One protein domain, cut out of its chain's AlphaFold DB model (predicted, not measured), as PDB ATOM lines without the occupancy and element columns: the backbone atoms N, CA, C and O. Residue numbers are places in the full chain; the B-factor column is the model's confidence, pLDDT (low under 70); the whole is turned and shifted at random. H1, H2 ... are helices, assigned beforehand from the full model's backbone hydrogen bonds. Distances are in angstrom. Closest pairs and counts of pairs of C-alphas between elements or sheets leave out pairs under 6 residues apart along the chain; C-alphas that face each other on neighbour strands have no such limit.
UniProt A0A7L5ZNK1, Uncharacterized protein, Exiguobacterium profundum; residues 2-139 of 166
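AT A GLANCE: This is residues 2 to 139 of the 166 residues of an uncharacterized protein of Exiguobacterium profundum (UniProt A0A7L5ZNK1). Four long helices, H1, H2, H3 and H5, cross one another steeply in a compact core, while H6 folds back from the end of H5 as the second arm of a V and reaches toward the end of H1. The tiny H4 sits at the turn between H3 and H5, far from H6. The printed part has 138 residues with six named helices, H1 to H6 in chain order, and no named strand; its class is all helix. It is compact, with a radius of gyration of the C-alphas of 15.0 A, and spans 44 by 39 by 31 A.

IN THESE COORDINATES: Find C-alpha 2 at (44.806, 97.590, 5.552); from there H1 runs through residues 2 to 23, 30.6 A long. Next comes H2, residues 32 to 56, 35.7 A long. H3, residues 60 to 79, covers 27.4 A, and H4 is residues 81 to 84. Look for C-alpha 89 at (51.850, 132.058, 0.231), where H5, residues 89 to 114, begins its 33.7 A. H6, residues 119 to 137, is 26.3 A long and ends at C-alpha 137, (35.459, 122.704, -16.603).

HOW THE PARTS SIT: Start at the two hubs, H3 and H5, which touch three helices each. They touch each other, closest at the C-alphas of Gly 68 and Ala 100, 4.0 A apart, at a steep tilt of 47 degrees, opposite ways. H2 touches H3, closest at C-alphas 49 and 67, 3.9 A apart, also at 47 degrees, steep. H1 touches H2 with residues 7 to 15 alone; the C-alphas of Gly 11 and Ala 43 come closest, at 3.6 A, and the tilt is steep, 64 degrees. With residues 13 to 18 alone H1 touches H5, closest at C-alphas 17 and 103, 4.7 A apart. H4 touches H5 only at the corner, closest at C-alphas 83 and 91, 5.5 A apart. H6 is close to H1 but not clearly touching, with C-alphas 21 and 133 closest at 6.7 A. It stands likewise to H5, closest at C-alphas 114 and 122, 5.7 A apart, at a shallow tilt of 28 degrees, opposite ways. H2 and H6 are apart. In H2, H3 and H6 every O i to N i+4 pair is within hydrogen-bond range; in H1 16 of 18 are, in H5 14 of 22, and H4 is too short for such a pair.

THE WHOLE: The two C-alphas farthest apart are those of Tyr 84 and Pro 118, 45.4 A. The printed part has no cut and no long link. Residues 28 to 34, of which 32 to 34 belong to H2, stand free, as do residues 84 to 89 and residues 115 to 121, of which 119 to 121 belong to H6. The mean pLDDT of the printed part is 90.1; look for low confidence, under 70, at residues 80 to 85.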
ATOM      1  N   ARG A   2      45.903  96.589   5.549       95.81
ATOM      2  CA  ARG A   2      44.806  97.590   5.552       95.81
ATOM      3  C   ARG A   2      45.271  99.042   5.363       95.81
ATOM      4  O   ARG A   2      44.638  99.780   4.623       95.81
ATOM      5  N   TYR A   3      46.381  99.419   5.999       96.38
ATOM      6  CA  TYR A   3      46.958 100.760   5.868       96.38
ATOM      7  C   TYR A   3      47.412 101.068   4.435       96.38
ATOM      8  O   TYR A   3      47.047 102.099   3.886       96.38
ATOM      9  N   LEU A   4      48.138 100.140   3.804       96.69
ATOM     10  CA  LEU A   4      48.599 100.294   2.420       96.69
ATOM     11  C   LEU A   4      47.426 100.440   1.450       96.69
ATOM     12  O   LEU A   4      47.433 101.335   0.614       96.69
ATOM     13  N   LEU A   5      46.391  99.609   1.605       97.12
ATOM     14  CA  LEU A   5      45.181  99.725   0.796       97.12
ATOM     15  C   LEU A   5      44.497 101.083   1.001       97.12
ATOM     16  O   LEU A   5      44.103 101.714   0.029       97.12
ATOM     17  N   ALA A   6      44.401 101.556   2.247       95.81
ATOM     18  CA  ALA A   6      43.856 102.878   2.535       95.81
ATOM     19  C   ALA A   6      44.678 103.991   1.867       95.81
ATOM     20  O   ALA A   6      44.088 104.893   1.283       95.81
ATOM     21  N   CYS A   7      46.012 103.901   1.886       97.50
ATOM     22  CA  CYS A   7      46.885 104.854   1.199       97.50
ATOM     23  C   CYS A   7      46.665 104.836  -0.316       97.50
ATOM     24  O   CYS A   7      46.548 105.896  -0.912       97.50
ATOM     25  N   LEU A   8      46.539 103.659  -0.937       97.19
ATOM     26  CA  LEU A   8      46.250 103.541  -2.372       97.19
ATOM     27  C   LEU A   8      44.876 104.119  -2.734       97.19
ATOM     28  O   LEU A   8      44.757 104.854  -3.711       97.19
ATOM     29  N   CYS A   9      43.844 103.839  -1.933       95.88
ATOM     30  CA  CYS A   9      42.522 104.431  -2.126       95.88
ATOM     31  C   CYS A   9      42.560 105.956  -1.968       95.88
ATOM     32  O   CYS A   9      41.976 106.662  -2.785       95.88
ATOM     33  N   LEU A  10      43.259 106.467  -0.950       95.50
ATOM     34  CA  LEU A  10      43.462 107.904  -0.770       95.50
ATOM     35  C   LEU A  10      44.248 108.506  -1.934       95.50
ATOM     36  O   LEU A  10      43.897 109.589  -2.377       95.50
ATOM     37  N   GLY A  11      45.241 107.797  -2.470       95.69
ATOM     38  CA  GLY A  11      45.999 108.233  -3.636       95.69
ATOM     39  C   GLY A  11      45.132 108.353  -4.887       95.69
ATOM     40  O   GLY A  11      45.176 109.368  -5.572       95.69
ATOM     41  N   ALA A  12      44.273 107.365  -5.145       95.81
ATOM     42  CA  ALA A  12      43.335 107.403  -6.266       95.81
ATOM     43  C   ALA A  12      42.301 108.535  -6.125       95.81
ATOM     44  O   ALA A  12      42.007 109.231  -7.094       95.81
ATOM     45  N   ILE A  13      41.772 108.748  -4.915       94.06
ATOM     46  CA  ILE A  13      40.842 109.850  -4.622       94.06
ATOM     47  C   ILE A  13      41.555 111.202  -4.716       94.06
ATOM     48  O   ILE A  13      40.979 112.156  -5.232       94.06
ATOM     49  N   GLY A  14      42.801 111.266  -4.251       94.00
ATOM     50  CA  GLY A  14      43.669 112.433  -4.324       94.00
ATOM     51  C   GLY A  14      43.938 112.840  -5.765       94.00
ATOM     52  O   GLY A  14      43.670 113.978  -6.120       94.00
ATOM     53  N   TYR A  15      44.356 111.900  -6.617       93.50
ATOM     54  CA  TYR A  15      44.497 112.133  -8.056       93.50
ATOM     55  C   TYR A  15      43.179 112.612  -8.676       93.50
ATOM     56  O   TYR A  15      43.150 113.613  -9.386       93.50
ATOM     57  N   PHE A  16      42.069 111.925  -8.386       91.69
ATOM     58  CA  PHE A  16      40.778 112.305  -8.948       91.69
ATOM     59  C   PHE A  16      40.391 113.736  -8.561       91.69
ATOM     60  O   PHE A  16      40.079 114.522  -9.445       91.69
ATOM     61  N   GLY A  17      40.430 114.080  -7.273       90.50
ATOM     62  CA  GLY A  17      40.028 115.399  -6.784       90.50
ATOM     63  C   GLY A  17      41.005 116.512  -7.157       90.50
ATOM     64  O   GLY A  17      40.576 117.585  -7.571       90.50
ATOM     65  N   SER A  18      42.307 116.260  -7.036       89.25
ATOM     66  CA  SER A  18      43.322 117.298  -7.195       89.25
ATOM     67  C   SER A  18      43.778 117.503  -8.637       89.25
ATOM     68  O   SER A  18      44.195 118.610  -8.942       89.25
ATOM     69  N   GLU A  19      43.668 116.496  -9.511       88.88
ATOM     70  CA  GLU A  19      44.084 116.593 -10.920       88.88
ATOM     71  C   GLU A  19      42.887 116.513 -11.864       88.88
ATOM     72  O   GLU A  19      42.524 117.495 -12.511       88.88
ATOM     73  N   ALA A  20      42.233 115.350 -11.931       88.00
ATOM     74  CA  ALA A  20      41.225 115.084 -12.959       88.00
ATOM     75  C   ALA A  20      40.022 116.031 -12.850       88.00
ATOM     76  O   ALA A  20      39.505 116.521 -13.850       88.00
ATOM     77  N   LEU A  21      39.587 116.294 -11.622       87.06
ATOM     78  CA  LEU A  21      38.455 117.153 -11.311       87.06
ATOM     79  C   LEU A  21      38.859 118.630 -11.225       87.06
ATOM     80  O   LEU A  21      38.046 119.481 -11.581       87.06
ATOM     81  N   PHE A  22      40.102 118.938 -10.833       85.56
ATOM     82  CA  PHE A  22      40.611 120.309 -10.877       85.56
ATOM     83  C   PHE A  22      40.703 120.811 -12.307       85.56
ATOM     84  O   PHE A  22      40.058 121.801 -12.625       85.56
ATOM     85  N   TRP A  23      41.459 120.112 -13.155       83.44
ATOM     86  CA  TRP A  23      41.760 120.532 -14.520       83.44
ATOM     87  C   TRP A  23      40.664 120.176 -15.514       83.44
ATOM     88  O   TRP A  23      40.623 120.742 -16.603       83.44
ATOM     89  N   THR A  24      39.788 119.224 -15.176       85.12
ATOM     90  CA  THR A  24      38.662 118.738 -16.004       85.12
ATOM     91  C   THR A  24      39.039 118.204 -17.388       85.12
ATOM     92  O   THR A  24      38.172 117.880 -18.196       85.12
ATOM     93  N   ALA A  25      40.332 118.070 -17.654       81.12
ATOM     94  CA  ALA A  25      40.895 117.563 -18.885       81.12
ATOM     95  C   ALA A  25      42.133 116.726 -18.541       81.12
ATOM     96  O   ALA A  25      42.904 117.117 -17.654       81.12
ATOM     97  N   PRO A  26      42.330 115.582 -19.215       80.31
ATOM     98  CA  PRO A  26      43.504 114.759 -18.982       80.31
ATOM     99  C   PRO A  26      44.794 115.522 -19.343       80.31
ATOM    100  O   PRO A  26      44.749 116.466 -20.142       80.31
ATOM    101  N   PRO A  27      45.938 115.126 -18.763       79.75
ATOM    102  CA  PRO A  27      47.253 115.525 -19.255       79.75
ATOM    103  C   PRO A  27      47.473 115.051 -20.698       79.75
ATOM    104  O   PRO A  27      46.994 113.977 -21.072       79.75
ATOM    105  N   ASP A  28      48.231 115.815 -21.484       80.19
ATOM    106  CA  ASP A  28      48.505 115.501 -22.897       80.19
ATOM    107  C   ASP A  28      49.313 114.199 -23.073       80.19
ATOM    108  O   ASP A  28      49.220 113.526 -24.097       80.19
ATOM    109  N   ASP A  29      50.084 113.811 -22.056       81.00
ATOM    110  CA  ASP A  29      50.943 112.626 -22.018       81.00
ATOM    111  C   ASP A  29      50.357 111.478 -21.175       81.00
ATOM    112  O   ASP A  29      51.080 110.569 -20.746       81.00
ATOM    113  N   LEU A  30      49.041 111.493 -20.922       86.12
ATOM    114  CA  LEU A  30      48.391 110.493 -20.082       86.12
ATOM    115  C   LEU A  30      48.557 109.080 -20.662       86.12
ATOM    116  O   LEU A  30      47.876 108.662 -21.597       86.12
ATOM    117  N   SER A  31      49.432 108.307 -20.026       93.31
ATOM    118  CA  SER A  31      49.635 106.884 -20.280       93.31
ATOM    119  C   SER A  31      49.284 106.067 -19.035       93.31
ATOM    120  O   SER A  31      49.287 106.586 -17.918       93.31
ATOM    121  N   LEU A  32      48.997 104.769 -19.194       93.88
ATOM    122  CA  LEU A  32      48.746 103.894 -18.041       93.88
ATOM    123  C   LEU A  32      49.936 103.870 -17.053       93.88
ATOM    124  O   LEU A  32      49.686 103.998 -15.853       93.88
ATOM    125  N   PRO A  33      51.207 103.762 -17.498       95.62
ATOM    126  CA  PRO A  33      52.356 103.899 -16.603       95.62
ATOM    127  C   PRO A  33      52.385 105.231 -15.845       95.62
ATOM    128  O   PRO A  33      52.580 105.220 -14.629       95.62
ATOM    129  N   THR A  34      52.141 106.353 -16.532       91.88
ATOM    130  CA  THR A  34      52.103 107.683 -15.908       91.88
ATOM    131  C   THR A  34      50.997 107.749 -14.857       91.88
ATOM    132  O   THR A  34      51.256 108.135 -13.724       91.88
ATOM    133  N   LEU A  35      49.792 107.268 -15.174       92.75
ATOM    134  CA  LEU A  35      48.665 107.238 -14.240       92.75
ATOM    135  C   LEU A  35      48.974 106.420 -12.978       92.75
ATOM    136  O   LEU A  35      48.687 106.862 -11.866       92.75
ATOM    137  N   VAL A  36      49.563 105.230 -13.133       95.81
ATOM    138  CA  VAL A  36      49.942 104.378 -11.996       95.81
ATOM    139  C   VAL A  36      51.000 105.064 -11.132       95.81
ATOM    140  O   VAL A  36      50.876 105.054  -9.906       95.81
ATOM    141  N   ALA A  37      52.007 105.685 -11.752       94.62
ATOM    142  CA  ALA A  37      53.031 106.440 -11.041       94.62
ATOM    143  C   ALA A  37      52.426 107.629 -10.276       94.62
ATOM    144  O   ALA A  37      52.701 107.788  -9.088       94.62
ATOM    145  N   THR A  38      51.535 108.398 -10.905       92.50
ATOM    146  CA  THR A  38      50.828 109.515 -10.266       92.50
ATOM    147  C   THR A  38      50.008 109.036  -9.075       92.50
ATOM    148  O   THR A  38      50.156 109.566  -7.978       92.50
ATOM    149  N   ILE A  39      49.209 107.976  -9.220       95.62
ATOM    150  CA  ILE A  39      48.438 107.414  -8.099       95.62
ATOM    151  C   ILE A  39      49.365 106.954  -6.965       95.62
ATOM    152  O   ILE A  39      49.037 107.160  -5.798       95.62
ATOM    153  N   ALA A  40      50.521 106.357  -7.273       96.62
ATOM    154  CA  ALA A  40      51.490 105.935  -6.261       96.62
ATOM    155  C   ALA A  40      52.099 107.128  -5.503       96.62
ATOM    156  O   ALA A  40      52.211 107.082  -4.276       96.62
ATOM    157  N   ILE A  41      52.430 108.214  -6.206       95.31
ATOM    158  CA  ILE A  41      52.908 109.467  -5.609       95.31
ATOM    159  C   ILE A  41      51.830 110.072  -4.699       95.31
ATOM    160  O   ILE A  41      52.096 110.390  -3.538       95.31
ATOM    161  N   TYR A  42      50.587 110.144  -5.173       95.62
ATOM    162  CA  TYR A  42      49.459 110.606  -4.365       95.62
ATOM    163  C   TYR A  42      49.172 109.685  -3.178       95.62
ATOM    164  O   TYR A  42      48.768 110.159  -2.120       95.62
ATOM    165  N   ALA A  43      49.394 108.376  -3.303       97.38
ATOM    166  CA  ALA A  43      49.255 107.440  -2.193       97.38
ATOM    167  C   ALA A  43      50.319 107.686  -1.117       97.38
ATOM    168  O   ALA A  43      50.009 107.611   0.073       97.38
ATOM    169  N   LEU A  44      51.550 108.026  -1.515       97.06
ATOM    170  CA  LEU A  44      52.606 108.430  -0.590       97.06
ATOM    171  C   LEU A  44      52.233 109.734   0.131       97.06
ATOM    172  O   LEU A  44      52.259 109.765   1.361       97.06
ATOM    173  N   ALA A  45      51.794 110.765  -0.594       96.25
ATOM    174  CA  ALA A  45      51.302 112.014  -0.003       96.25
ATOM    175  C   ALA A  45      50.097 111.781   0.931       96.25
ATOM    176  O   ALA A  45      50.048 112.274   2.058       96.25
ATOM    177  N   GLY A  46      49.143 110.953   0.502       96.38
ATOM    178  CA  GLY A  46      47.985 110.552   1.296       96.38
ATOM    179  C   GLY A  46      48.379 109.793   2.563       96.38
ATOM    180  O   GLY A  46      47.729 109.949   3.594       96.38
ATOM    181  N   SER A  47      49.472 109.024   2.527       97.75
ATOM    182  CA  SER A  47      50.008 108.328   3.699       97.75
ATOM    183  C   SER A  47      50.547 109.289   4.762       97.75
ATOM    184  O   SER A  47      50.397 109.014   5.953       97.75
ATOM    185  N   VAL A  48      51.101 110.440   4.363       97.44
ATOM    186  CA  VAL A  48      51.536 111.494   5.294       97.44
ATOM    187  C   VAL A  48      50.321 112.062   6.027       97.44
ATOM    188  O   VAL A  48      50.286 112.071   7.259       97.44
ATOM    189  N   GLY A  49      49.285 112.450   5.277       96.81
ATOM    190  CA  GLY A  49      48.034 112.957   5.845       96.81
ATOM    191  C   GLY A  49      47.335 111.931   6.742       96.81
ATOM    192  O   GLY A  49      46.955 112.244   7.870       96.81
ATOM    193  N   LEU A  50      47.220 110.680   6.285       97.31
ATOM    194  CA  LEU A  50      46.626 109.593   7.064       97.31
ATOM    195  C   LEU A  50      47.418 109.315   8.347       97.31
ATOM    196  O   LEU A  50      46.811 109.171   9.407       97.31
ATOM    197  N   SER A  51      48.751 109.273   8.279       98.25
ATOM    198  CA  SER A  51      49.605 109.093   9.461       98.25
ATOM    199  C   SER A  51      49.385 110.201  10.478       98.25
ATOM    200  O   SER A  51      49.200 109.911  11.656       98.25
ATOM    201  N   ALA A  52      49.342 111.460  10.040       97.94
ATOM    202  CA  ALA A  52      49.123 112.590  10.934       97.94
ATOM    203  C   ALA A  52      47.763 112.512  11.637       97.94
ATOM    204  O   ALA A  52      47.687 112.705  12.848       97.94
ATOM    205  N   VAL A  53      46.696 112.162  10.913       97.88
ATOM    206  CA  VAL A  53      45.360 111.966  11.498       97.88
ATOM    207  C   VAL A  53      45.361 110.828  12.522       97.88
ATOM    208  O   VAL A  53      44.798 110.976  13.605       97.88
ATOM    209  N   LEU A  54      46.027 109.709  12.220       97.56
ATOM    210  CA  LEU A  54      46.129 108.571  13.136       97.56
ATOM    211  C   LEU A  54      46.946 108.898  14.393       97.56
ATOM    212  O   LEU A  54      46.544 108.515  15.487       97.56
ATOM    213  N   VAL A  55      48.065 109.612  14.249       98.31
ATOM    214  CA  VAL A  55      48.950 109.994  15.362       98.31
ATOM    215  C   VAL A  55      48.294 111.034  16.265       98.31
ATOM    216  O   VAL A  55      48.383 110.934  17.485       98.31
ATOM    217  N   THR A  56      47.620 112.026  15.684       98.00
ATOM    218  CA  THR A  56      46.941 113.087  16.447       98.00
ATOM    219  C   THR A  56      45.618 112.631  17.057       98.00
ATOM    220  O   THR A  56      45.115 113.269  17.979       98.00
ATOM    221  N   GLY A  57      45.022 111.553  16.538       97.00
ATOM    222  CA  GLY A  57      43.688 111.106  16.930       97.00
ATOM    223  C   GLY A  57      42.568 112.049  16.474       97.00
ATOM    224  O   GLY A  57      41.424 111.900  16.913       97.00
ATOM    225  N   CYS A  58      42.862 113.021  15.601       95.94
ATOM    226  CA  CYS A  58      41.846 113.909  15.053       95.94
ATOM    227  C   CYS A  58      40.790 113.105  14.286       95.94
ATOM    228  O   CYS A  58      41.086 112.168  13.549       95.94
ATOM    229  N   SER A  59      39.526 113.491  14.431       94.38
ATOM    230  CA  SER A  59      38.408 112.817  13.772       94.38
ATOM    231  C   SER A  59      37.406 113.827  13.223       94.38
ATOM    232  O   SER A  59      37.500 115.024  13.495       94.38
ATOM    233  N   GLY A  60      36.471 113.357  12.394       93.38
ATOM    234  CA  GLY A  60      35.471 114.214  11.756       93.38
ATOM    235  C   GLY A  60      36.095 115.263  10.833       93.38
ATOM    236  O   GLY A  60      37.051 114.978  10.113       93.38
ATOM    237  N   TRP A  61      35.537 116.475  10.854       95.06
ATOM    238  CA  TRP A  61      35.993 117.581  10.011       95.06
ATOM    239  C   TRP A  61      37.451 118.004  10.274       95.06
ATOM    240  O   TRP A  61      38.199 118.092   9.302       95.06
ATOM    241  N   PRO A  62      37.918 118.170  11.531       96.25
ATOM    242  CA  PRO A  62      39.329 118.460  11.797       96.25
ATOM    243  C   PRO A  62      40.292 117.420  11.217       96.25
ATOM    244  O   PRO A  62      41.312 117.787  10.642       96.25
ATOM    245  N   GLY A  63      39.957 116.129  11.323       96.12
ATOM    246  CA  GLY A  63      40.775 115.056  10.751       96.12
ATOM    247  C   GLY A  63      40.818 115.099   9.221       96.12
ATOM    248  O   GLY A  63      41.886 114.960   8.633       96.12
ATOM    249  N   LEU A  64      39.675 115.347   8.574       95.50
ATOM    250  CA  LEU A  64      39.604 115.524   7.118       95.50
ATOM    251  C   LEU A  64      40.451 116.709   6.651       95.50
ATOM    252  O   LEU A  64      41.251 116.564   5.730       95.50
ATOM    253  N   PHE A  65      40.299 117.854   7.316       96.75
ATOM    254  CA  PHE A  65      41.012 119.076   6.978       96.75
ATOM    255  C   PHE A  65      42.524 118.917   7.169       96.75
ATOM    256  O   PHE A  65      43.286 119.203   6.251       96.75
ATOM    257  N   LEU A  66      42.964 118.398   8.321       96.94
ATOM    258  CA  LEU A  66      44.379 118.146   8.604       96.94
ATOM    259  C   LEU A  66      44.991 117.169   7.591       96.94
ATOM    260  O   LEU A  66      46.057 117.439   7.038       96.94
ATOM    261  N   GLY A  67      44.313 116.046   7.339       96.94
ATOM    262  CA  GLY A  67      44.787 115.032   6.401       96.94
ATOM    263  C   GLY A  67      44.913 115.576   4.978       96.94
ATOM    264  O   GLY A  67      45.939 115.365   4.334       96.94
ATOM    265  N   GLY A  68      43.905 116.317   4.509       96.50
ATOM    266  CA  GLY A  68      43.918 116.954   3.193       96.50
ATOM    267  C   GLY A  68      44.965 118.059   3.066       96.50
ATOM    268  O   GLY A  68      45.655 118.115   2.053       96.50
ATOM    269  N   ALA A  69      45.150 118.882   4.101       96.00
ATOM    270  CA  ALA A  69      46.162 119.936   4.113       96.00
ATOM    271  C   ALA A  69      47.583 119.365   4.016       96.00
ATOM    272  O   ALA A  69      48.387 119.842   3.224       96.00
ATOM    273  N   LEU A  70      47.894 118.311   4.778       96.25
ATOM    274  CA  LEU A  70      49.221 117.687   4.746       96.25
ATOM    275  C   LEU A  70      49.470 116.894   3.461       96.25
ATOM    276  O   LEU A  70      50.582 116.925   2.932       96.25
ATOM    277  N   MET A  71      48.443 116.222   2.931       95.31
ATOM    278  CA  MET A  71      48.517 115.617   1.599       95.31
ATOM    279  C   MET A  71      48.809 116.694   0.547       95.31
ATOM    280  O   MET A  71      49.753 116.543  -0.219       95.31
ATOM    281  N   GLY A  72      48.053 117.794   0.552       92.81
ATOM    282  CA  GLY A  72      48.241 118.904  -0.377       92.81
ATOM    283  C   GLY A  72      49.616 119.537  -0.268       92.81
ATOM    284  O   GLY A  72      50.270 119.733  -1.279       92.81
ATOM    285  N   MET A  73      50.105 119.781   0.948       92.56
ATOM    286  CA  MET A  73      51.448 120.323   1.160       92.56
ATOM    287  C   MET A  73      52.522 119.373   0.625       92.56
ATOM    288  O   MET A  73      53.523 119.826   0.082       92.56
ATOM    289  N   SER A  74      52.311 118.059   0.737       92.31
ATOM    290  CA  SER A  74      53.227 117.065   0.167       92.31
ATOM    291  C   SER A  74      53.198 117.081  -1.365       92.31
ATOM    292  O   SER A  74      54.247 116.984  -1.991       92.31
ATOM    293  N   VAL A  75      52.018 117.224  -1.973       89.81
ATOM    294  CA  VAL A  75      51.865 117.298  -3.434       89.81
ATOM    295  C   VAL A  75      52.451 118.607  -3.971       89.81
ATOM    296  O   VAL A  75      53.394 118.573  -4.749       89.81
ATOM    297  N   GLU A  76      51.971 119.755  -3.501       86.25
ATOM    298  CA  GLU A  76      52.398 121.087  -3.959       86.25
ATOM    299  C   GLU A  76      53.838 121.432  -3.566       86.25
ATOM    300  O   GLU A  76      54.471 122.275  -4.186       86.25
ATOM    301  N   GLY A  77      54.344 120.832  -2.487       75.31
ATOM    302  CA  GLY A  77      55.670 121.135  -1.964       75.31
ATOM    303  C   GLY A  77      56.779 120.224  -2.482       75.31
ATOM    304  O   GLY A  77      57.922 120.654  -2.608       75.31
ATOM    305  N   ALA A  78      56.473 118.949  -2.735       74.62
ATOM    306  CA  ALA A  78      57.487 117.957  -3.096       74.62
ATOM    307  C   ALA A  78      57.318 117.377  -4.504       74.62
ATOM    308  O   ALA A  78      58.288 116.863  -5.055       74.62
ATOM    309  N   VAL A  79      56.108 117.418  -5.069       75.50
ATOM    310  CA  VAL A  79      55.805 116.823  -6.380       75.50
ATOM    311  C   VAL A  79      55.688 117.906  -7.441       75.50
ATOM    312  O   VAL A  79      56.283 117.787  -8.507       75.50
ATOM    313  N   VAL A  80      54.937 118.961  -7.136       67.81
ATOM    314  CA  VAL A  80      54.721 120.096  -8.027       67.81
ATOM    315  C   VAL A  80      55.675 121.226  -7.638       67.81
ATOM    316  O   VAL A  80      55.981 121.436  -6.469       67.81
ATOM    317  N   SER A  81      56.169 121.964  -8.625       63.78
ATOM    318  CA  SER A  81      57.035 123.137  -8.459       63.78
ATOM    319  C   SER A  81      56.260 124.419  -8.097       63.78
ATOM    320  O   SER A  81      56.828 125.507  -8.120       63.78
ATOM    321  N   THR A  82      54.986 124.330  -7.700       57.81
ATOM    322  CA  THR A  82      54.137 125.490  -7.352       57.81
ATOM    323  C   THR A  82      54.678 126.307  -6.180       57.81
ATOM    324  O   THR A  82      54.315 127.468  -6.015       57.81
ATOM    325  N   MET A  83      55.610 125.762  -5.389       54.97
ATOM    326  CA  MET A  83      56.373 126.538  -4.407       54.97
ATOM    327  C   MET A  83      57.123 127.734  -5.003       54.97
ATOM    328  O   MET A  83      57.405 128.664  -4.252       54.97
ATOM    329  N   TYR A  84      57.480 127.725  -6.288       57.91
ATOM    330  CA  TYR A  84      58.404 128.711  -6.854       57.91
ATOM    331  C   TYR A  84      57.732 129.967  -7.428       57.91
ATOM    332  O   TYR A  84      58.432 130.957  -7.636       57.91
ATOM    333  N   ASP A  85      56.407 129.981  -7.605       69.00
ATOM    334  CA  ASP A  85      55.713 131.118  -8.229       69.00
ATOM    335  C   ASP A  85      55.409 132.253  -7.230       69.00
ATOM    336  O   ASP A  85      55.601 133.431  -7.537       69.00
ATOM    337  N   ALA A  86      54.966 131.931  -6.009       78.19
ATOM    338  CA  ALA A  86      54.673 132.915  -4.960       78.19
ATOM    339  C   ALA A  86      54.932 132.370  -3.542       78.19
ATOM    340  O   ALA A  86      54.037 132.311  -2.685       78.19
ATOM    341  N   PHE A  87      56.175 131.966  -3.274       79.19
ATOM    342  CA  PHE A  87      56.610 131.540  -1.941       79.19
ATOM    343  C   PHE A  87      56.513 132.681  -0.902       79.19
ATOM    344  O   PHE A  87      56.931 133.803  -1.196       79.19
ATOM    345  N   PRO A  88      56.044 132.428   0.339       82.44
ATOM    346  CA  PRO A  88      55.532 131.161   0.881       82.44
ATOM    347  C   PRO A  88      54.007 131.012   0.769       82.44
ATOM    348  O   PRO A  88      53.452 130.028   1.255       82.44
ATOM    349  N   LEU A  89      53.309 131.993   0.188       85.94
ATOM    350  CA  LEU A  89      51.850 132.058   0.231       85.94
ATOM    351  C   LEU A  89      51.206 130.857  -0.466       85.94
ATOM    352  O   LEU A  89      50.309 130.250   0.110       85.94
ATOM    353  N   GLN A  90      51.672 130.476  -1.656       82.38
ATOM    354  CA  GLN A  90      51.103 129.341  -2.397       82.38
ATOM    355  C   GLN A  90      51.343 127.989  -1.720       82.38
ATOM    356  O   GLN A  90      50.451 127.143  -1.734       82.38
ATOM    357  N   LEU A  91      52.483 127.819  -1.040       82.38
ATOM    358  CA  LEU A  91      52.760 126.612  -0.254       82.38
ATOM    359  C   LEU A  91      51.735 126.409   0.874       82.38
ATOM    360  O   LEU A  91      51.504 125.284   1.303       82.38
ATOM    361  N   VAL A  92      51.119 127.484   1.368       87.38
ATOM    362  CA  VAL A  92      50.094 127.412   2.417       87.38
ATOM    363  C   VAL A  92      48.693 127.432   1.812       87.38
ATOM    364  O   VAL A  92      47.855 126.599   2.149       87.38
ATOM    365  N   TRP A  93      48.421 128.370   0.910       88.38
ATOM    366  CA  TRP A  93      47.089 128.594   0.362       88.38
ATOM    367  C   TRP A  93      46.593 127.416  -0.474       88.38
ATOM    368  O   TRP A  93      45.476 126.957  -0.246       88.38
ATOM    369  N   THR A  94      47.408 126.888  -1.392       88.06
ATOM    370  CA  THR A  94      46.972 125.822  -2.307       88.06
ATOM    371  C   THR A  94      46.619 124.535  -1.550       88.06
ATOM    372  O   THR A  94      45.510 124.025  -1.739       88.06
ATOM    373  N   PRO A  95      47.438 124.036  -0.602       90.19
ATOM    374  CA  PRO A  95      47.051 122.892   0.225       90.19
ATOM    375  C   PRO A  95      45.770 123.090   1.039       90.19
ATOM    376  O   PRO A  95      44.986 122.152   1.181       90.19
ATOM    377  N   LEU A  96      45.533 124.292   1.571       92.12
ATOM    378  CA  LEU A  96      44.354 124.565   2.396       92.12
ATOM    379  C   LEU A  96      43.088 124.739   1.551       92.12
ATOM    380  O   LEU A  96      42.081 124.080   1.805       92.12
ATOM    381  N   ALA A  97      43.124 125.613   0.547       88.88
ATOM    382  CA  ALA A  97      41.958 125.933  -0.267       88.88
ATOM    383  C   ALA A  97      41.582 124.781  -1.205       88.88
ATOM    384  O   ALA A  97      40.401 124.471  -1.354       88.88
ATOM    385  N   TRP A  98      42.577 124.123  -1.805       88.19
ATOM    386  CA  TRP A  98      42.341 123.083  -2.798       88.19
ATOM    387  C   TRP A  98      42.255 121.699  -2.151       88.19
ATOM    388  O   TRP A  98      41.197 121.068  -2.113       88.19
ATOM    389  N   HIS A  99      43.348 121.232  -1.553       93.50
ATOM    390  CA  HIS A  99      43.438 119.840  -1.113       93.50
ATOM    391  C   HIS A  99      42.643 119.556   0.168       93.50
ATOM    392  O   HIS A  99      41.992 118.514   0.266       93.50
ATOM    393  N   ALA A 100      42.638 120.470   1.143       93.25
ATOM    394  CA  ALA A 100      41.896 120.275   2.389       93.25
ATOM    395  C   ALA A 100      40.380 120.447   2.205       93.25
ATOM    396  O   ALA A 100      39.601 119.621   2.687       93.25
ATOM    397  N   LEU A 101      39.940 121.491   1.498       91.94
ATOM    398  CA  LEU A 101      38.510 121.768   1.339       91.94
ATOM    399  C   LEU A 101      37.874 120.975   0.197       91.94
ATOM    400  O   LEU A 101      36.837 120.345   0.413       91.94
ATOM    401  N   LEU A 102      38.466 120.968  -0.998       89.00
ATOM    402  CA  LEU A 102      37.841 120.342  -2.164       89.00
ATOM    403  C   LEU A 102      38.166 118.855  -2.250       89.00
ATOM    404  O   LEU A 102      37.242 118.041  -2.216       89.00
ATOM    405  N   THR A 103      39.438 118.464  -2.260       91.25
ATOM    406  CA  THR A 103      39.783 117.036  -2.364       91.25
ATOM    407  C   THR A 103      39.366 116.256  -1.113       91.25
ATOM    408  O   THR A 103      38.620 115.277  -1.196       91.25
ATOM    409  N   ALA A 104      39.782 116.683   0.080       92.94
ATOM    410  CA  ALA A 104      39.444 115.959   1.306       92.94
ATOM    411  C   ALA A 104      38.006 116.222   1.779       92.94
ATOM    412  O   ALA A 104      37.313 115.285   2.178       92.94
ATOM    413  N   GLY A 105      37.531 117.467   1.731       91.06
ATOM    414  CA  GLY A 105      36.175 117.815   2.155       91.06
ATOM    415  C   GLY A 105      35.103 117.418   1.137       91.06
ATOM    416  O   GLY A 105      34.257 116.567   1.429       91.06
ATOM    417  N   ALA A 106      35.130 118.029  -0.048       88.00
ATOM    418  CA  ALA A 106      34.070 117.890  -1.046       88.00
ATOM    419  C   ALA A 106      34.081 116.540  -1.775       88.00
ATOM    420  O   ALA A 106      33.009 116.011  -2.042       88.00
ATOM    421  N   VAL A 107      35.243 115.947  -2.066       89.94
ATOM    422  CA  VAL A 107      35.311 114.637  -2.738       89.94
ATOM    423  C   VAL A 107      35.268 113.507  -1.709       89.94
ATOM    424  O   VAL A 107      34.299 112.745  -1.659       89.94
ATOM    425  N   PHE A 108      36.282 113.393  -0.848       91.94
ATOM    426  CA  PHE A 108      36.369 112.273   0.096       91.94
ATOM    427  C   PHE A 108      35.311 112.347   1.207       91.94
ATOM    428  O   PHE A 108      34.618 111.361   1.475       91.94
ATOM    429  N   GLY A 109      35.156 113.506   1.848       91.75
ATOM    430  CA  GLY A 109      34.214 113.713   2.946       91.75
ATOM    431  C   GLY A 109      32.762 113.491   2.521       91.75
ATOM    432  O   GLY A 109      32.027 112.768   3.202       91.75
ATOM    433  N   LEU A 110      32.365 114.033   1.365       89.56
ATOM    434  CA  LEU A 110      31.034 113.816   0.793       89.56
ATOM    435  C   LEU A 110      30.804 112.343   0.444       89.56
ATOM    436  O   LEU A 110      29.804 111.769   0.881       89.56
ATOM    437  N   ALA A 111      31.737 111.701  -0.266       87.88
ATOM    438  CA  ALA A 111      31.627 110.284  -0.614       87.88
ATOM    439  C   ALA A 111      31.477 109.411   0.640       87.88
ATOM    440  O   ALA A 111      30.577 108.572   0.727       87.88
ATOM    441  N   ARG A 112      32.291 109.669   1.670       90.75
ATOM    442  CA  ARG A 112      32.221 108.961   2.953       90.75
ATOM    443  C   ARG A 112      30.893 109.194   3.674       90.75
ATOM    444  O   ARG A 112      30.351 108.255   4.256       90.75
ATOM    445  N   ARG A 113      30.347 110.413   3.636       90.75
ATOM    446  CA  ARG A 113      29.048 110.743   4.245       90.75
ATOM    447  C   ARG A 113      27.882 110.044   3.547       90.75
ATOM    448  O   ARG A 113      26.916 109.670   4.219       90.75
ATOM    449  N   LEU A 114      27.963 109.906   2.227       90.88
ATOM    450  CA  LEU A 114      26.907 109.358   1.379       90.88
ATOM    451  C   LEU A 114      26.906 107.834   1.308       90.88
ATOM    452  O   LEU A 114      25.834 107.255   1.155       90.88
ATOM    453  N   ALA A 115      28.062 107.187   1.476       90.25
ATOM    454  CA  ALA A 115      28.191 105.730   1.429       90.25
ATOM    455  C   ALA A 115      27.286 104.994   2.440       90.25
ATOM    456  O   ALA A 115      26.899 103.856   2.203       90.25
ATOM    457  N   GLY A 116      26.914 105.644   3.551       90.19
ATOM    458  CA  GLY A 116      25.966 105.105   4.538       90.19
ATOM    459  C   GLY A 116      24.494 105.471   4.301       90.19
ATOM    460  O   GLY A 116      23.657 105.184   5.153       90.19
ATOM    461  N   GLY A 117      24.167 106.173   3.212       92.38
ATOM    462  CA  GLY A 117      22.820 106.659   2.901       92.38
ATOM    463  C   GLY A 117      22.123 105.887   1.772       92.38
ATOM    464  O   GLY A 117      22.754 105.084   1.084       92.38
ATOM    465  N   PRO A 118      20.822 106.151   1.537       96.19
ATOM    466  CA  PRO A 118      20.075 105.520   0.451       96.19
ATOM    467  C   PRO A 118      20.635 105.916  -0.925       96.19
ATOM    468  O   PRO A 118      21.057 107.056  -1.127       96.19
ATOM    469  N   VAL A 119      20.575 104.986  -1.885       95.81
ATOM    470  CA  VAL A 119      21.179 105.107  -3.230       95.81
ATOM    471  C   VAL A 119      20.784 106.398  -3.954       95.81
ATOM    472  O   VAL A 119      21.632 107.036  -4.567       95.81
ATOM    473  N   TRP A 120      19.535 106.855  -3.830       96.56
ATOM    474  CA  TRP A 120      19.080 108.085  -4.492       96.56
ATOM    475  C   TRP A 120      19.843 109.341  -4.040       96.56
ATOM    476  O   TRP A 120      20.054 110.244  -4.845       96.56
ATOM    477  N   ARG A 121      20.308 109.400  -2.779       94.81
ATOM    478  CA  ARG A 121      21.151 110.509  -2.295       94.81
ATOM    479  C   ARG A 121      22.546 110.450  -2.895       94.81
ATOM    480  O   ARG A 121      23.125 111.494  -3.166       94.81
ATOM    481  N   GLN A 122      23.072 109.244  -3.103       93.56
ATOM    482  CA  GLN A 122      24.365 109.042  -3.753       93.56
ATOM    483  C   GLN A 122      24.289 109.479  -5.219       93.56
ATOM    484  O   GLN A 122      25.115 110.271  -5.657       93.56
ATOM    485  N   ILE A 123      23.242 109.056  -5.938       94.25
ATOM    486  CA  ILE A 123      22.975 109.484  -7.320       94.25
ATOM    487  C   ILE A 123      22.829 111.006  -7.388       94.25
ATOM    488  O   ILE A 123      23.520 111.647  -8.172       94.25
ATOM    489  N   GLY A 124      21.972 111.595  -6.547       95.06
ATOM    490  CA  GLY A 124      21.760 113.043  -6.526       95.06
ATOM    491  C   GLY A 124      23.052 113.820  -6.274       95.06
ATOM    492  O   GLY A 124      23.317 114.806  -6.951       95.06
ATOM    493  N   ALA A 125      23.899 113.347  -5.360       90.81
ATOM    494  CA  ALA A 125      25.187 113.975  -5.106       90.81
ATOM    495  C   ALA A 125      26.172 113.826  -6.269       90.81
ATOM    496  O   ALA A 125      26.852 114.793  -6.584       90.81
ATOM    497  N   LEU A 126      26.238 112.663  -6.924       90.06
ATOM    498  CA  LEU A 126      27.072 112.473  -8.116       90.06
ATOM    499  C   LEU A 126      26.617 113.369  -9.272       90.06
ATOM    500  O   LEU A 126      27.461 113.918  -9.973       90.06
ATOM    501  N   LEU A 127      25.306 113.570  -9.439       93.62
ATOM    502  CA  LEU A 127      24.762 114.513 -10.420       93.62
ATOM    503  C   LEU A 127      25.153 115.955 -10.089       93.62
ATOM    504  O   LEU A 127      25.620 116.671 -10.968       93.62
ATOM    505  N   VAL A 128      25.011 116.376  -8.829       91.88
ATOM    506  CA  VAL A 128      25.426 117.720  -8.389       91.88
ATOM    507  C   VAL A 128      26.930 117.915  -8.572       91.88
ATOM    508  O   VAL A 128      27.342 118.949  -9.085       91.88
ATOM    509  N   LEU A 129      27.740 116.919  -8.204       86.88
ATOM    510  CA  LEU A 129      29.189 116.934  -8.381       86.88
ATOM    511  C   LEU A 129      29.542 117.063  -9.870       86.88
ATOM    512  O   LEU A 129      30.293 117.953 -10.248       86.88
ATOM    513  N   GLY A 130      28.942 116.229 -10.722       88.31
ATOM    514  CA  GLY A 130      29.157 116.254 -12.167       88.31
ATOM    515  C   GLY A 130      28.744 117.577 -12.812       88.31
ATOM    516  O   GLY A 130      29.483 118.099 -13.638       88.31
ATOM    517  N   LEU A 131      27.611 118.159 -12.411       91.75
ATOM    518  CA  LEU A 131      27.173 119.469 -12.905       91.75
ATOM    519  C   LEU A 131      28.100 120.593 -12.437       91.75
ATOM    520  O   LEU A 131      28.510 121.418 -13.248       91.75
ATOM    521  N   ALA A 132      28.456 120.618 -11.150       89.31
ATOM    522  CA  ALA A 132      29.346 121.632 -10.595       89.31
ATOM    523  C   ALA A 132      30.719 121.602 -11.278       89.31
ATOM    524  O   ALA A 132      31.210 122.645 -11.708       89.31
ATOM    525  N   PHE A 133      31.306 120.414 -11.446       85.25
ATOM    526  CA  PHE A 133      32.608 120.282 -12.098       85.25
ATOM    527  C   PHE A 133      32.547 120.364 -13.622       85.25
ATOM    528  O   PHE A 133      33.516 120.792 -14.235       85.25
ATOM    529  N   GLY A 134      31.407 120.056 -14.241       87.88
ATOM    530  CA  GLY A 134      31.171 120.348 -15.655       87.88
ATOM    531  C   GLY A 134      31.146 121.853 -15.932       87.88
ATOM    532  O   GLY A 134      31.768 122.310 -16.886       87.88
ATOM    533  N   LEU A 135      30.492 122.636 -15.065       89.88
ATOM    534  CA  LEU A 135      30.511 124.101 -15.139       89.88
ATOM    535  C   LEU A 135      31.910 124.663 -14.863       89.88
ATOM    536  O   LEU A 135      32.375 125.515 -15.614       89.88
ATOM    537  N   TRP A 136      32.591 124.155 -13.830       87.12
ATOM    538  CA  TRP A 136      33.990 124.488 -13.538       87.12
ATOM    539  C   TRP A 136      34.898 124.206 -14.741       87.12
ATOM    540  O   TRP A 136      35.730 125.034 -15.100       87.12
ATOM    541  N   GLY A 137      34.686 123.082 -15.425       86.44
ATOM    542  CA  GLY A 137      35.459 122.704 -16.603       86.44
ATOM    543  C   GLY A 137      35.312 123.648 -17.790       86.44
ATOM    544  O   GLY A 137      36.224 123.749 -18.604       86.44
ATOM    545  N   GLY A 138      34.218 124.411 -17.853       85.06
ATOM    546  CA  GLY A 138      34.038 125.466 -18.850       85.06
ATOM    547  C   GLY A 138      35.035 126.625 -18.723       85.06
ATOM    548  O   GLY A 138      35.202 127.366 -19.687       85.06
ATOM    549  N   TYR A 139      35.710 126.776 -17.577       82.88
ATOM    550  CA  TYR A 139      36.736 127.800 -17.362       82.88
ATOM    551  C   TYR A 139      38.062 127.457 -18.060       82.88
ATOM    552  O   TYR A 139      38.650 128.295 -18.732       82.88
TER     553      TYR A 139